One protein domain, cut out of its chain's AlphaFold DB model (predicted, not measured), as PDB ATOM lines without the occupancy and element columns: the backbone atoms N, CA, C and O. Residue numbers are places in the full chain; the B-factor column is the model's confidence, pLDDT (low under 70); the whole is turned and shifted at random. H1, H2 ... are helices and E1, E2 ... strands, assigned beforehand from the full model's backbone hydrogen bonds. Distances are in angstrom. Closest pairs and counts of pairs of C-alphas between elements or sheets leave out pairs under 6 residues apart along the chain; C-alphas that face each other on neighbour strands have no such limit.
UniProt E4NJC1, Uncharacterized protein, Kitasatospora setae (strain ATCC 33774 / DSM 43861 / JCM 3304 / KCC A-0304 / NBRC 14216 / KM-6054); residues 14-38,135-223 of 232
ATOM      1  N   GLU A  14      17.921  59.533  10.572       83.12
ATOM      2  CA  GLU A  14      19.307  59.309  10.180       83.12
ATOM      3  C   GLU A  14      19.456  57.903   9.603       83.12
ATOM      4  O   GLU A  14      18.879  56.926  10.099       83.12
ATOM      5  N   CYS A  15      20.240  57.788   8.537       83.75
ATOM      6  CA  CYS A  15      20.449  56.496   7.928       83.75
ATOM      7  C   CYS A  15      21.256  55.580   8.869       83.75
ATOM      8  O   CYS A  15      22.376  55.935   9.216       83.75
ATOM      9  N   PRO A  16      20.799  54.361   9.225       82.06
ATOM     10  CA  PRO A  16      21.540  53.450  10.100       82.06
ATOM     11  C   PRO A  16      22.877  52.996   9.513       82.06
ATOM     12  O   PRO A  16      23.713  52.462  10.233       82.06
ATOM     13  N   THR A  17      23.055  53.141   8.197       83.69
ATOM     14  CA  THR A  17      24.272  52.727   7.497       83.69
ATOM     15  C   THR A  17      25.308  53.845   7.435       83.69
ATOM     16  O   THR A  17      26.474  53.576   7.702       83.69
ATOM     17  N   CYS A  18      24.923  55.081   7.089       85.81
ATOM     18  CA  CYS A  18      25.873  56.199   6.974       85.81
ATOM     19  C   CYS A  18      25.787  57.248   8.093       85.81
ATOM     20  O   CYS A  18      26.668  58.097   8.165       85.81
ATOM     21  N   GLY A  19      24.764  57.201   8.946       84.19
ATOM     22  CA  GLY A  19      24.531  58.153  10.038       84.19
ATOM     23  C   GLY A  19      24.062  59.540   9.595       84.19
ATOM     24  O   GLY A  19      24.073  60.457  10.404       84.19
ATOM     25  N   LEU A  20      23.694  59.718   8.322       85.00
ATOM     26  CA  LEU A  20      23.312  61.011   7.747       85.00
ATOM     27  C   LEU A  20      21.847  61.010   7.299       85.00
ATOM     28  O   LEU A  20      21.309  59.963   6.930       85.00
ATOM     29  N   ASP A  21      21.219  62.181   7.324       81.75
ATOM     30  CA  ASP A  21      19.816  62.427   6.963       81.75
ATOM     31  C   ASP A  21      19.647  63.291   5.692       81.75
ATOM     32  O   ASP A  21      18.536  63.436   5.183       81.75
ATOM     33  N   ASP A  22      20.750  63.801   5.135       79.75
ATOM     34  CA  ASP A  22      20.810  64.746   4.011       79.75
ATOM     35  C   ASP A  22      20.281  64.186   2.679       79.75
ATOM     36  O   ASP A  22      19.705  64.912   1.867       79.75
ATOM     37  N   GLU A  23      20.447  62.883   2.451       83.12
ATOM     38  CA  GLU A  23      19.996  62.203   1.233       83.12
ATOM     39  C   GLU A  23      18.941  61.113   1.482       83.12
ATOM     40  O   GLU A  23      18.809  60.161   0.697       83.12
ATOM     41  N   VAL A  24      18.189  61.241   2.576       81.62
ATOM     42  CA  VAL A  24      17.106  60.323   2.937       81.62
ATOM     43  C   VAL A  24      15.776  60.831   2.389       81.62
ATOM     44  O   VAL A  24      15.344  61.945   2.665       81.62
ATOM     45  N   VAL A  25      15.089  59.998   1.605       84.38
ATOM     46  CA  VAL A  25      13.784  60.339   1.021       84.38
ATOM     47  C   VAL A  25      12.815  59.185   1.238       84.38
ATOM     48  O   VAL A  25      13.179  58.018   1.099       84.38
ATOM     49  N   GLY A  26      11.557  59.482   1.563       82.50
ATOM     50  CA  GLY A  26      10.518  58.453   1.636       82.50
ATOM     51  C   GLY A  26      10.404  57.699   0.307       82.50
ATOM     52  O   GLY A  26      10.426  58.315  -0.759       82.50
ATOM     53  N   VAL A  27      10.247  56.376   0.352       82.44
ATOM     54  CA  VAL A  27      10.114  55.541  -0.854       82.44
ATOM     55  C   VAL A  27       9.023  56.049  -1.814       82.44
ATOM     56  O   VAL A  27       9.297  56.107  -3.015       82.44
ATOM     57  N   PRO A  28       7.836  56.495  -1.344       77.06
ATOM     58  CA  PRO A  28       6.840  57.096  -2.227       77.06
ATOM     59  C   PRO A  28       7.353  58.318  -2.986       77.06
ATOM     60  O   PRO A  28       7.156  58.431  -4.195       77.06
ATOM     61  N   ALA A  29       8.053  59.211  -2.292       72.38
ATOM     62  CA  ALA A  29       8.612  60.410  -2.894       72.38
ATOM     63  C   ALA A  29       9.745  60.067  -3.877       72.38
ATOM     64  O   ALA A  29       9.768  60.618  -4.971       72.38
ATOM     65  N   ALA A  30      10.608  59.095  -3.560       75.62
ATOM     66  CA  ALA A  30      11.641  58.605  -4.478       75.62
ATOM     67  C   ALA A  30      11.044  57.961  -5.746       75.62
ATOM     68  O   ALA A  30      11.541  58.171  -6.853       75.62
ATOM     69  N   TYR A  31       9.950  57.211  -5.604       76.62
ATOM     70  CA  TYR A  31       9.218  56.634  -6.731       76.62
ATOM     71  C   TYR A  31       8.604  57.710  -7.638       76.62
ATOM     72  O   TYR A  31       8.738  57.626  -8.860       76.62
ATOM     73  N   HIS A  32       7.946  58.717  -7.052       75.06
ATOM     74  CA  HIS A  32       7.345  59.814  -7.809       75.06
ATOM     75  C   HIS A  32       8.397  60.704  -8.473       75.06
ATOM     76  O   HIS A  32       8.231  61.044  -9.639       75.06
ATOM     77  N   ALA A  33       9.500  61.004  -7.784       72.19
ATOM     78  CA  ALA A  33      10.607  61.786  -8.331       72.19
ATOM     79  C   ALA A  33      11.303  61.095  -9.513       72.19
ATOM     80  O   ALA A  33      11.834  61.756 -10.391       72.19
ATOM     81  N   GLY A  34      11.296  59.759  -9.564       66.56
ATOM     82  CA  GLY A  34      11.853  59.011 -10.691       66.56
ATOM     83  C   GLY A  34      10.913  58.864 -11.898       66.56
ATOM     84  O   GLY A  34      11.280  58.176 -12.852       66.56
ATOM     85  N   ARG A  35       9.709  59.451 -11.852       69.75
ATOM     86  CA  ARG A  35       8.759  59.517 -12.969       69.75
ATOM     87  C   ARG A  35       8.777  60.923 -13.564       69.75
ATOM     88  O   ARG A  35       8.023  61.783 -13.121       69.75
ATOM     89  N   ASP A  36       9.558  61.113 -14.619       67.88
ATOM     90  CA  ASP A  36       9.520  62.351 -15.393       67.88
ATOM     91  C   ASP A  36       8.603  62.192 -16.608       67.88
ATOM     92  O   ASP A  36       8.703  61.240 -17.390       67.88
ATOM     93  N   THR A  37       7.662  63.122 -16.769       62.38
ATOM     94  CA  THR A  37       6.893  63.256 -18.008       62.38
ATOM     95  C   THR A  37       7.667  64.153 -18.957       62.38
ATOM     96  O   THR A  37       7.736  65.363 -18.742       62.38
ATOM     97  N   VAL A  38       8.223  63.572 -20.016       61.34
ATOM     98  CA  VAL A  38       8.839  64.339 -21.099       61.34
ATOM     99  C   VAL A  38       7.767  64.601 -22.153       61.34
ATOM    100  O   VAL A  38       7.033  63.695 -22.557       61.34
ATOM    101  N   LEU A 135     -44.096  17.616 -22.200       72.75
ATOM    102  CA  LEU A 135     -43.782  19.043 -22.128       72.75
ATOM    103  C   LEU A 135     -43.666  19.538 -20.676       72.75
ATOM    104  O   LEU A 135     -42.847  20.412 -20.368       72.75
ATOM    105  N   GLY A 136     -44.444  18.930 -19.775       71.06
ATOM    106  CA  GLY A 136     -44.393  19.172 -18.335       71.06
ATOM    107  C   GLY A 136     -43.027  18.850 -17.730       71.06
ATOM    108  O   GLY A 136     -42.438  19.702 -17.059       71.06
ATOM    109  N   TRP A 137     -42.471  17.664 -18.012       71.81
ATOM    110  CA  TRP A 137     -41.148  17.306 -17.482       71.81
ATOM    111  C   TRP A 137     -40.029  18.154 -18.096       71.81
ATOM    112  O   TRP A 137     -39.112  18.530 -17.369       71.81
ATOM    113  N   ILE A 138     -40.119  18.523 -19.384       76.69
ATOM    114  CA  ILE A 138     -39.147  19.430 -20.020       76.69
ATOM    115  C   ILE A 138     -39.154  20.787 -19.322       76.69
ATOM    116  O   ILE A 138     -38.094  21.316 -18.994       76.69
ATOM    117  N   SER A 139     -40.337  21.339 -19.048       72.94
ATOM    118  CA  SER A 139     -40.463  22.639 -18.382       72.94
ATOM    119  C   SER A 139     -39.975  22.584 -16.932       72.94
ATOM    120  O   SER A 139     -39.260  23.479 -16.484       72.94
ATOM    121  N   GLY A 140     -40.285  21.500 -16.211       76.88
ATOM    122  CA  GLY A 140     -39.764  21.255 -14.865       76.88
ATOM    123  C   GLY A 140     -38.237  21.131 -14.843       76.88
ATOM    124  O   GLY A 140     -37.571  21.781 -14.035       76.88
ATOM    125  N   ALA A 141     -37.663  20.366 -15.773       77.38
ATOM    126  CA  ALA A 141     -36.217  20.226 -15.924       77.38
ATOM    127  C   ALA A 141     -35.552  21.562 -16.296       77.38
ATOM    128  O   ALA A 141     -34.520  21.918 -15.724       77.38
ATOM    129  N   ALA A 142     -36.165  22.335 -17.194       76.75
ATOM    130  CA  ALA A 142     -35.689  23.657 -17.587       76.75
ATOM    131  C   ALA A 142     -35.695  24.643 -16.407       76.75
ATOM    132  O   ALA A 142     -34.720  25.373 -16.217       76.75
ATOM    133  N   LEU A 143     -36.743  24.643 -15.576       78.81
ATOM    134  CA  LEU A 143     -36.813  25.480 -14.377       78.81
ATOM    135  C   LEU A 143     -35.747  25.087 -13.347       78.81
ATOM    136  O   LEU A 143     -35.051  25.957 -12.821       78.81
ATOM    137  N   LEU A 144     -35.573  23.789 -13.084       78.12
ATOM    138  CA  LEU A 144     -34.535  23.300 -12.170       78.12
ATOM    139  C   LEU A 144     -33.136  23.682 -12.658       78.12
ATOM    140  O   LEU A 144     -32.318  24.162 -11.868       78.12
ATOM    141  N   LEU A 145     -32.873  23.537 -13.959       78.62
ATOM    142  CA  LEU A 145     -31.615  23.951 -14.571       78.62
ATOM    143  C   LEU A 145     -31.400  25.464 -14.431       78.62
ATOM    144  O   LEU A 145     -30.314  25.897 -14.043       78.62
ATOM    145  N   ALA A 146     -32.434  26.272 -14.672       77.06
ATOM    146  CA  ALA A 146     -32.382  27.720 -14.509       77.06
ATOM    147  C   ALA A 146     -32.074  28.134 -13.058       77.06
ATOM    148  O   ALA A 146     -31.187  28.961 -12.821       77.06
ATOM    149  N   VAL A 147     -32.742  27.524 -12.073       81.81
ATOM    150  CA  VAL A 147     -32.479  27.760 -10.644       81.81
ATOM    151  C   VAL A 147     -31.055  27.336 -10.278       81.81
ATOM    152  O   VAL A 147     -30.342  28.090  -9.609       81.81
ATOM    153  N   ALA A 148     -30.598  26.172 -10.749       80.19
ATOM    154  CA  ALA A 148     -29.244  25.685 -10.505       80.19
ATOM    155  C   ALA A 148     -28.181  26.639 -11.078       80.19
ATOM    156  O   ALA A 148     -27.231  26.996 -10.373       80.19
ATOM    157  N   LEU A 149     -28.368  27.123 -12.310       79.06
ATOM    158  CA  LEU A 149     -27.496  28.116 -12.941       79.06
ATOM    159  C   LEU A 149     -27.493  29.433 -12.163       79.06
ATOM    160  O   LEU A 149     -26.425  29.969 -11.866       79.06
ATOM    161  N   PHE A 150     -28.662  29.930 -11.758       79.94
ATOM    162  CA  PHE A 150     -28.769  31.152 -10.965       79.94
ATOM    163  C   PHE A 150     -28.030  31.036  -9.625       79.94
ATOM    164  O   PHE A 150     -27.262  31.928  -9.246       79.94
ATOM    165  N   VAL A 151     -28.201  29.915  -8.917       83.44
ATOM    166  CA  VAL A 151     -27.487  29.631  -7.667       83.44
ATOM    167  C   VAL A 151     -25.981  29.525  -7.915       83.44
ATOM    168  O   VAL A 151     -25.204  30.106  -7.153       83.44
ATOM    169  N   ALA A 152     -25.547  28.849  -8.980       79.75
ATOM    170  CA  ALA A 152     -24.137  28.732  -9.343       79.75
ATOM    171  C   ALA A 152     -23.508  30.103  -9.646       79.75
ATOM    172  O   ALA A 152     -22.436  30.414  -9.118       79.75
ATOM    173  N   VAL A 153     -24.194  30.961 -10.410       80.94
ATOM    174  CA  VAL A 153     -23.768  32.339 -10.703       80.94
ATOM    175  C   VAL A 153     -23.697  33.166  -9.422       80.94
ATOM    176  O   VAL A 153     -22.679  33.806  -9.163       80.94
ATOM    177  N   ARG A 154     -24.718  33.109  -8.556       81.00
ATOM    178  CA  ARG A 154     -24.724  33.800  -7.253       81.00
ATOM    179  C   ARG A 154     -23.570  33.337  -6.359       81.00
ATOM    180  O   ARG A 154     -22.926  34.174  -5.724       81.00
ATOM    181  N   ARG A 155     -23.287  32.031  -6.308       85.12
ATOM    182  CA  ARG A 155     -22.160  31.455  -5.553       85.12
ATOM    183  C   ARG A 155     -20.821  31.929  -6.114       85.12
ATOM    184  O   ARG A 155     -19.998  32.413  -5.340       85.12
ATOM    185  N   ARG A 156     -20.632  31.889  -7.439       80.00
ATOM    186  CA  ARG A 156     -19.429  32.418  -8.107       80.00
ATOM    187  C   ARG A 156     -19.249  33.911  -7.871       80.00
ATOM    188  O   ARG A 156     -18.157  34.332  -7.517       80.00
ATOM    189  N   ALA A 157     -20.311  34.704  -7.989       77.00
ATOM    190  CA  ALA A 157     -20.268  36.142  -7.751       77.00
ATOM    191  C   ALA A 157     -19.906  36.464  -6.294       77.00
ATOM    192  O   ALA A 157     -19.077  37.332  -6.038       77.00
ATOM    193  N   ARG A 158     -20.476  35.738  -5.321       81.00
ATOM    194  CA  ARG A 158     -20.109  35.875  -3.901       81.00
ATOM    195  C   ARG A 158     -18.655  35.478  -3.648       81.00
ATOM    196  O   ARG A 158     -17.959  36.198  -2.937       81.00
ATOM    197  N   ALA A 159     -18.194  34.369  -4.226       79.06
ATOM    198  CA  ALA A 159     -16.805  33.933  -4.115       79.06
ATOM    199  C   ALA A 159     -15.844  34.966  -4.727       79.06
ATOM    200  O   ALA A 159     -14.877  35.352  -4.079       79.06
ATOM    201  N   GLY A 160     -16.172  35.493  -5.910       76.69
ATOM    202  CA  GLY A 160     -15.411  36.549  -6.575       76.69
ATOM    203  C   GLY A 160     -15.360  37.842  -5.762       76.69
ATOM    204  O   GLY A 160     -14.285  38.407  -5.593       76.69
ATOM    205  N   ARG A 161     -16.478  38.275  -5.161       77.69
ATOM    206  CA  ARG A 161     -16.490  39.439  -4.254       77.69
ATOM    207  C   ARG A 161     -15.609  39.233  -3.025       77.69
ATOM    208  O   ARG A 161     -14.882  40.140  -2.647       77.69
ATOM    209  N   ARG A 162     -15.638  38.042  -2.417       81.69
ATOM    210  CA  ARG A 162     -14.760  37.711  -1.279       81.69
ATOM    211  C   ARG A 162     -13.288  37.730  -1.678       81.69
ATOM    212  O   ARG A 162     -12.463  38.212  -0.915       81.69
ATOM    213  N   GLN A 163     -12.961  37.214  -2.861       79.00
ATOM    214  CA  GLN A 163     -11.602  37.270  -3.397       79.00
ATOM    215  C   GLN A 163     -11.166  38.714  -3.670       79.00
ATOM    216  O   GLN A 163     -10.062  39.082  -3.291       79.00
ATOM    217  N   ALA A 164     -12.041  39.539  -4.250       75.69
ATOM    218  CA  ALA A 164     -11.772  40.954  -4.494       75.69
ATOM    219  C   ALA A 164     -11.552  41.735  -3.188       75.69
ATOM    220  O   ALA A 164     -10.598  42.499  -3.104       75.69
ATOM    221  N   ALA A 165     -12.371  41.490  -2.161       78.88
ATOM    222  CA  ALA A 165     -12.191  42.091  -0.840       78.88
ATOM    223  C   ALA A 165     -10.839  41.697  -0.225       78.88
ATOM    224  O   ALA A 165     -10.046  42.565   0.116       78.88
ATOM    225  N   ARG A 166     -10.507  40.396  -0.214       81.25
ATOM    226  CA  ARG A 166      -9.193  39.918   0.256       81.25
ATOM    227  C   ARG A 166      -8.031  40.539  -0.521       81.25
ATOM    228  O   ARG A 166      -6.984  40.800   0.057       81.25
ATOM    229  N   GLN A 167      -8.193  40.744  -1.827       80.88
ATOM    230  CA  GLN A 167      -7.172  41.388  -2.651       80.88
ATOM    231  C   GLN A 167      -7.021  42.873  -2.306       80.88
ATOM    232  O   GLN A 167      -5.898  43.368  -2.283       80.88
ATOM    233  N   ALA A 168      -8.123  43.573  -2.024       79.69
ATOM    234  CA  ALA A 168      -8.094  44.960  -1.572       79.69
ATOM    235  C   ALA A 168      -7.391  45.089  -0.211       79.69
ATOM    236  O   ALA A 168      -6.520  45.940  -0.064       79.69
ATOM    237  N   ASP A 169      -7.680  44.189   0.734       83.38
ATOM    238  CA  ASP A 169      -7.028  44.174   2.050       83.38
ATOM    239  C   ASP A 169      -5.514  43.941   1.931       83.38
ATOM    240  O   ASP A 169      -4.714  44.673   2.515       83.38
ATOM    241  N   ARG A 170      -5.105  42.958   1.115       82.62
ATOM    242  CA  ARG A 170      -3.686  42.679   0.824       82.62
ATOM    243  C   ARG A 170      -2.998  43.852   0.138       82.62
ATOM    244  O   ARG A 170      -1.853  44.169   0.444       82.62
ATOM    245  N   ARG A 171      -3.691  44.520  -0.784       81.25
ATOM    246  CA  ARG A 171      -3.174  45.719  -1.443       81.25
ATOM    247  C   ARG A 171      -2.943  46.846  -0.440       81.25
ATOM    248  O   ARG A 171      -1.876  47.446  -0.471       81.25
ATOM    249  N   ALA A 172      -3.901  47.091   0.449       83.56
ATOM    250  CA  ALA A 172      -3.761  48.101   1.489       83.56
ATOM    251  C   ALA A 172      -2.581  47.786   2.423       83.56
ATOM    252  O   ALA A 172      -1.868  48.694   2.837       83.56
ATOM    253  N   GLU A 173      -2.330  46.507   2.719       85.19
ATOM    254  CA  GLU A 173      -1.152  46.088   3.488       85.19
ATOM    255  C   GLU A 173       0.163  46.359   2.746       85.19
ATOM    256  O   GLU A 173       1.082  46.938   3.319       85.19
ATOM    257  N   ALA A 174       0.241  46.032   1.454       84.06
ATOM    258  CA  ALA A 174       1.413  46.354   0.640       84.06
ATOM    259  C   ALA A 174       1.673  47.871   0.567       84.06
ATOM    260  O   ALA A 174       2.817  48.304   0.668       84.06
ATOM    261  N   GLU A 175       0.623  48.688   0.435       84.00
ATOM    262  CA  GLU A 175       0.716  50.157   0.423       84.00
ATOM    263  C   GLU A 175       1.157  50.717   1.789       84.00
ATOM    264  O   GLU A 175       1.980  51.636   1.851       84.00
ATOM    265  N   ARG A 176       0.692  50.125   2.899       86.25
ATOM    266  CA  ARG A 176       1.191  50.444   4.248       86.25
ATOM    267  C   ARG A 176       2.676  50.113   4.388       86.25
ATOM    268  O   ARG A 176       3.433  50.941   4.880       86.25
ATOM    269  N   LEU A 177       3.109  48.938   3.932       86.75
ATOM    270  CA  LEU A 177       4.515  48.537   4.019       86.75
ATOM    271  C   LEU A 177       5.407  49.429   3.143       86.75
ATOM    272  O   LEU A 177       6.467  49.874   3.575       86.75
ATOM    273  N   TRP A 178       4.937  49.753   1.938       86.12
ATOM    274  CA  TRP A 178       5.633  50.626   0.999       86.12
ATOM    275  C   TRP A 178       5.782  52.059   1.526       86.12
ATOM    276  O   TRP A 178       6.872  52.624   1.464       86.12
ATOM    277  N   SER A 179       4.725  52.632   2.114       84.81
ATOM    278  CA  SER A 179       4.756  53.996   2.675       84.81
ATOM    279  C   SER A 179       5.612  54.135   3.939       84.81
ATOM    280  O   SER A 179       6.040  55.239   4.269       84.81
ATOM    281  N   ARG A 180       5.908  53.028   4.628       85.94
ATOM    282  CA  ARG A 180       6.830  52.986   5.774       85.94
ATOM    283  C   ARG A 180       8.310  52.976   5.386       85.94
ATOM    284  O   ARG A 180       9.155  53.156   6.265       85.94
ATOM    285  N   GLY A 181       8.624  52.692   4.122       87.12
ATOM    286  CA  GLY A 181       9.992  52.607   3.629       87.12
ATOM    287  C   GLY A 181      10.596  53.983   3.360       87.12
ATOM    288  O   GLY A 181       9.932  54.889   2.851       87.12
ATOM    289  N   TRP A 182      11.886  54.124   3.635       87.06
ATOM    290  CA  TRP A 182      12.679  55.277   3.222       87.06
ATOM    291  C   TRP A 182      13.969  54.804   2.548       87.06
ATOM    292  O   TRP A 182      14.497  53.734   2.851       87.06
ATOM    293  N   TYR A 183      14.431  55.568   1.567       88.00
ATOM    294  CA  TYR A 183      15.559  55.252   0.704       88.00
ATOM    295  C   TYR A 183      16.694  56.241   0.964       88.00
ATOM    296  O   TYR A 183      16.476  57.453   0.938       88.00
ATOM    297  N   CYS A 184      17.900  55.721   1.201       88.50
ATOM    298  CA  CYS A 184      19.118  56.522   1.257       88.50
ATOM    299  C   CYS A 184      19.787  56.509  -0.115       88.50
ATOM    300  O   CYS A 184      20.239  55.455  -0.573       88.50
ATOM    301  N   ARG A 185      19.903  57.673  -0.758       84.88
ATOM    302  CA  ARG A 185      20.554  57.776  -2.074       84.88
ATOM    303  C   ARG A 185      22.057  57.490  -2.005       84.88
ATOM    304  O   ARG A 185      22.589  56.873  -2.924       84.88
ATOM    305  N   ARG A 186      22.713  57.835  -0.895       86.69
ATOM    306  CA  ARG A 186      24.148  57.605  -0.669       86.69
ATOM    307  C   ARG A 186      24.511  56.129  -0.521       86.69
ATOM    308  O   ARG A 186      25.508  55.679  -1.076       86.69
ATOM    309  N   CYS A 187      23.709  55.379   0.234       86.31
ATOM    310  CA  CYS A 187      23.940  53.952   0.478       86.31
ATOM    311  C   CYS A 187      23.280  53.054  -0.574       86.31
ATOM    312  O   CYS A 187      23.658  51.894  -0.712       86.31
ATOM    313  N   GLY A 188      22.277  53.559  -1.299       84.94
ATOM    314  CA  GLY A 188      21.500  52.770  -2.251       84.94
ATOM    315  C   GLY A 188      20.588  51.725  -1.596       84.94
ATOM    316  O   GLY A 188      20.101  50.824  -2.281       84.94
ATOM    317  N   THR A 189      20.347  51.829  -0.289       88.25
ATOM    318  CA  THR A 189      19.558  50.881   0.509       88.25
ATOM    319  C   THR A 189      18.219  51.473   0.929       88.25
ATOM    320  O   THR A 189      18.072  52.684   1.118       88.25
ATOM    321  N   VAL A 190      17.225  50.596   1.073       89.00
ATOM    322  CA  VAL A 190      15.916  50.931   1.640       89.00
ATOM    323  C   VAL A 190      15.873  50.428   3.068       89.00
ATOM    324  O   VAL A 190      16.367  49.346   3.375       89.00
ATOM    325  N   HIS A 191      15.259  51.202   3.942       86.06
ATOM    326  CA  HIS A 191      15.102  50.849   5.337       86.06
ATOM    327  C   HIS A 191      13.643  51.016   5.741       86.06
ATOM    328  O   HIS A 191      12.925  51.880   5.231       86.06
ATOM    329  N   PHE A 192      13.207  50.192   6.686       84.69
ATOM    330  CA  PHE A 192      11.946  50.426   7.373       84.69
ATOM    331  C   PHE A 192      12.158  51.363   8.552       84.69
ATOM    332  O   PHE A 192      13.207  51.347   9.200       84.69
ATOM    333  N   ARG A 193      11.130  52.162   8.849       73.38
ATOM    334  CA  ARG A 193      11.074  52.943  10.084       73.38
ATOM    335  C   ARG A 193      11.332  52.035  11.288       73.38
ATOM    336  O   ARG A 193      10.661  51.011  11.421       73.38
ATOM    337  N   ALA A 194      12.276  52.424  12.144       68.31
ATOM    338  CA  ALA A 194      12.529  51.716  13.394       68.31
ATOM    339  C   ALA A 194      11.255  51.720  14.255       68.31
ATOM    340  O   ALA A 194      10.669  52.779  14.497       68.31
ATOM    341  N   GLU A 195      10.830  50.540  14.696       70.06
ATOM    342  CA  GLU A 195       9.780  50.385  15.702       70.06
ATOM    343  C   GLU A 195      10.429  50.184  17.078       70.06
ATOM    344  O   GLU A 195      11.549  49.671  17.158       70.06
ATOM    345  N   PRO A 196       9.764  50.569  18.182       58.31
ATOM    346  CA  PRO A 196      10.281  50.316  19.522       58.31
ATOM    347  C   PRO A 196      10.593  48.822  19.705       58.31
ATOM    348  O   PRO A 196       9.698  47.984  19.641       58.31
ATOM    349  N   GLY A 197      11.870  48.487  19.903       63.91
ATOM    350  CA  GLY A 197      12.339  47.104  20.064       63.91
ATOM    351  C   GLY A 197      12.796  46.396  18.781       63.91
ATOM    352  O   GLY A 197      13.318  45.290  18.876       63.91
ATOM    353  N   CYS A 198      12.669  47.017  17.603       60.62
ATOM    354  CA  CYS A 198      13.191  46.484  16.341       60.62
ATOM    355  C   CYS A 198      14.109  47.516  15.661       60.62
ATOM    356  O   CYS A 198      13.621  48.560  15.213       60.62
ATOM    357  N   PRO A 199      15.428  47.254  15.552       65.94
ATOM    358  CA  PRO A 199      16.331  48.168  14.866       65.94
ATOM    359  C   PRO A 199      15.935  48.305  13.393       65.94
ATOM    360  O   PRO A 199      15.434  47.362  12.774       65.94
ATOM    361  N   ALA A 200      16.173  49.486  12.821       72.56
ATOM    362  CA  ALA A 200      15.951  49.723  11.401       72.56
ATOM    363  C   ALA A 200      16.777  48.726  10.571       72.56
ATOM    364  O   ALA A 200      18.007  48.716  10.609       72.56
ATOM    365  N   ARG A 201      16.088  47.867   9.817       80.38
ATOM    366  CA  ARG A 201      16.708  46.853   8.960       80.38
ATOM    367  C   ARG A 201      17.064  47.470   7.612       80.38
ATOM    368  O   ARG A 201      16.200  48.066   6.975       80.38
ATOM    369  N   ALA A 202      18.314  47.313   7.181       83.62
ATOM    370  CA  ALA A 202      18.742  47.654   5.826       83.62
ATOM    371  C   ALA A 202      18.333  46.542   4.853       83.62
ATOM    372  O   ALA A 202      18.629  45.370   5.090       83.62
ATOM    373  N   LEU A 203      17.660  46.908   3.766       86.50
ATOM    374  CA  LEU A 203      17.271  46.016   2.681       86.50
ATOM    375  C   LEU A 203      17.801  46.537   1.349       86.50
ATOM    376  O   LEU A 203      17.862  47.745   1.098       86.50
ATOM    377  N   THR A 204      18.138  45.609   0.455       87.75
ATOM    378  CA  THR A 204      18.351  45.963  -0.948       87.75
ATOM    379  C   THR A 204      17.011  46.339  -1.591       87.75
ATOM    380  O   THR A 204      15.946  45.904  -1.144       87.75
ATOM    381  N   LEU A 205      17.041  47.114  -2.680       83.94
ATOM    382  CA  LEU A 205      15.834  47.453  -3.450       83.94
ATOM    383  C   LEU A 205      15.064  46.199  -3.899       83.94
ATOM    384  O   LEU A 205      13.834  46.174  -3.878       83.94
ATOM    385  N   GLY A 206      15.792  45.146  -4.281       83.81
ATOM    386  CA  GLY A 206      15.209  43.867  -4.672       83.81
ATOM    387  C   GLY A 206      14.486  43.182  -3.514       83.81
ATOM    388  O   GLY A 206      13.374  42.695  -3.707       83.81
ATOM    389  N   ASP A 207      15.086  43.167  -2.322       86.94
ATOM    390  CA  ASP A 207      14.502  42.533  -1.133       86.94
ATOM    391  C   ASP A 207      13.278  43.298  -0.642       86.94
ATOM    392  O   ASP A 207      12.235  42.696  -0.403       86.94
ATOM    393  N   PHE A 208      13.368  44.629  -0.595       88.31
ATOM    394  CA  PHE A 208      12.235  45.489  -0.269       88.31
ATOM    395  C   PHE A 208      11.060  45.245  -1.222       88.31
ATOM    396  O   PHE A 208       9.923  45.063  -0.784       88.31
ATOM    397  N   ARG A 209      11.328  45.159  -2.532       86.19
ATOM    398  CA  ARG A 209      10.297  44.846  -3.526       86.19
ATOM    399  C   ARG A 209       9.676  43.470  -3.288       86.19
ATOM    400  O   ARG A 209       8.455  43.350  -3.360       86.19
ATOM    401  N   ARG A 210      10.487  42.447  -2.986       84.44
ATOM    402  CA  ARG A 210       9.979  41.103  -2.661       84.44
ATOM    403  C   ARG A 210       9.081  41.130  -1.427       84.44
ATOM    404  O   ARG A 210       8.002  40.550  -1.478       84.44
ATOM    405  N   GLU A 211       9.460  41.842  -0.367       87.88
ATOM    406  CA  GLU A 211       8.644  41.949   0.850       87.88
ATOM    407  C   GLU A 211       7.309  42.679   0.595       87.88
ATOM    408  O   GLU A 211       6.249  42.166   0.961       87.88
ATOM    409  N   VAL A 212       7.319  43.811  -0.122       87.25
ATOM    410  CA  VAL A 212       6.091  44.547  -0.496       87.25
ATOM    411  C   VAL A 212       5.170  43.702  -1.381       87.25
ATOM    412  O   VAL A 212       3.948  43.691  -1.199       87.25
ATOM    413  N   TRP A 213       5.729  42.962  -2.338       85.00
ATOM    414  CA  TRP A 213       4.938  42.131  -3.246       85.00
ATOM    415  C   TRP A 213       4.398  40.874  -2.564       85.00
ATOM    416  O   TRP A 213       3.253  40.488  -2.825       85.00
ATOM    417  N   ALA A 214       5.167  40.281  -1.649       84.25
ATOM    418  CA  ALA A 214       4.718  39.179  -0.808       84.25
ATOM    419  C   ALA A 214       3.546  39.607   0.089       84.25
ATOM    420  O   ALA A 214       2.522  38.921   0.109       84.25
ATOM    421  N   ALA A 215       3.637  40.776   0.737       83.69
ATOM    422  CA  ALA A 215       2.553  41.337   1.553       83.69
ATOM    423  C   ALA A 215       1.260  41.546   0.742       83.69
ATOM    424  O   ALA A 215       0.155  41.246   1.197       83.69
ATOM    425  N   GLY A 216       1.400  41.982  -0.510       80.50
ATOM    426  CA  GLY A 216       0.284  42.167  -1.431       80.50
ATOM    427  C   GLY A 216      -0.250  40.895  -2.101       80.50
ATOM    428  O   GLY A 216      -1.259  40.942  -2.812       80.50
ATOM    429  N   GLY A 217       0.398  39.747  -1.880       79.69
ATOM    430  CA  GLY A 217       0.053  38.475  -2.512       79.69
ATOM    431  C   GLY A 217       0.297  38.449  -4.024       79.69
ATOM    432  O   GLY A 217      -0.398  37.722  -4.735       79.69
ATOM    433  N   TYR A 218       1.241  39.254  -4.524       69.44
ATOM    434  CA  TYR A 218       1.552  39.374  -5.952       69.44
ATOM    435  C   TYR A 218       2.522  38.293  -6.466       69.44
ATOM    436  O   TYR A 218       2.616  38.116  -7.680       69.44
ATOM    437  N   GLY A 219       3.146  37.524  -5.567       68.06
ATOM    438  CA  GLY A 219       4.143  36.496  -5.891       68.06
ATOM    439  C   GLY A 219       5.569  37.052  -5.943       68.06
ATOM    440  O   GLY A 219       5.775  38.249  -5.734       68.06
ATOM    441  N   ASP A 220       6.551  36.184  -6.200       63.38
ATOM    442  CA  ASP A 220       7.948  36.606  -6.328       63.38
ATOM    443  C   ASP A 220       8.171  37.311  -7.689       63.38
ATOM    444  O   ASP A 220       7.848  36.745  -8.743       63.38
ATOM    445  N   PRO A 221       8.720  38.542  -7.719       58.12
ATOM    446  CA  PRO A 221       9.150  39.185  -8.959       58.12
ATOM    447  C   PRO A 221      10.072  38.325  -9.828       58.12
ATOM    448  O   PRO A 221      10.033  38.457 -11.050       58.12
ATOM    449  N   ALA A 222      10.904  37.473  -9.225       51.84
ATOM    450  CA  ALA A 222      11.825  36.614  -9.964       51.84
ATOM    451  C   ALA A 222      11.077  35.559 -10.801       51.84
ATOM    452  O   ALA A 222      11.410  35.340 -11.961       51.84
ATOM    453  N   GLU A 223       9.996  34.994 -10.259       50.72
ATOM    454  CA  GLU A 223       9.176  33.977 -10.932       50.72
ATOM    455  C   GLU A 223       8.354  34.555 -12.102       50.72
ATOM    456  O   GLU A 223       7.984  33.850 -13.039       50.72
TER     457      GLU A 223
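What this domain is: This is residues 14 to 38 and 135 to 223 of the 232 residues of an uncharacterized protein of Kitasatospora setae (strain ATCC 33774 / DSM 43861 / JCM 3304 / KCC A-0304 / NBRC 14216 / KM-6054) (UniProt E4NJC1). A small head with one very long helix sticking out of it like a handle: H2 runs away from the head, and its residues 135 to 165 stand free. The head holds a small sheet of three strands, E1, E3 and E4, with the short helices H1 and H3 on one face of it, the last part of H2, and a long loop of residues 193 to 204. The printed part has 114 residues with three named helices and four named strands, in the order E1 H1 E2 H2 E3 E4 H3, and the sheet has the order E1 - E3 - E4, antiparallel throughout. The class is mostly helix. The whole is extended, with a radius of gyration of the C-alphas of 24.3 A, and flat, spanning 85 by 44 by 23 A, the free arm of H2 making the length.

How they stand to each other: E1, residues 24 to 26, is an edge strand of the sheet and the antiparallel neighbour of E3, residues 181 to 184, at 152 degrees; N 25 and O 183 are 3.0 A apart, and N 183 and O 25 2.8 A, within hydrogen-bond range. E3 and E4, residues 189 to 192, form a hairpin, antiparallel at 147 degrees, with N 182 and O 191 at 2.9 A and N 184 and O 189 at 3.0 A. H1, residues 27 to 33, is on the sheet at a height over the sheet of 7.8 A, over none of its strands, but only just: 2 of its C-alphas fall on E1. E2, residues 35 to 38, pairs with no named strand, and it and H1 meet only through their link. H2, residues 135 to 179, touches H1 with residues 178 to 179 alone; the closest C-alphas, of Pro 28 and Ser 179, are 6.2 A apart, and the lines are about perpendicular at 89 degrees. H2 only grazes the sheet, with its residues 177 to 179. H3, residues 205 to 215, is on the same face of the sheet as H1, at a height over the sheet of 11.0 A, and runs along E4 at 8 degrees on the local plane. H3 touches residues 170 to 178 of H2 at a steep tilt of 38 degrees, opposite ways; the closest C-alphas, of Ala 174 and Val 212, are 5.1 A apart. In H1, H2 and H3 every O i to N i+4 pair is within hydrogen-bond range.

Where its parts are: E1 is 7.0 A long and begins at C-alpha 24, (17.106, 60.323, 2.937). H1 is 9.8 A long and E2 9.5 A. H2 measures 64.8 A, from C-alpha 135 at (-43.782, 19.043, -22.128) to C-alpha 179. E3 is 10.2 A long, E4 10.3 A and H3 15.5 A, with H3 ending at C-alpha 215, (2.553, 41.337, 1.553).

The domain as a whole: The two C-alphas farthest apart are those of Gly 19 and Leu 135, 85.0 A. Residues 39 to 134 are not printed, and C-alphas 38 and 135 are 69.4 A apart across this cut. Of the links that are printed whole, E4 to H3 is long, with 12 residues. The mean pLDDT of the printed part is 78.9; residues 34 to 38, 194, 196 to 199 and 218 to 223 are under 70.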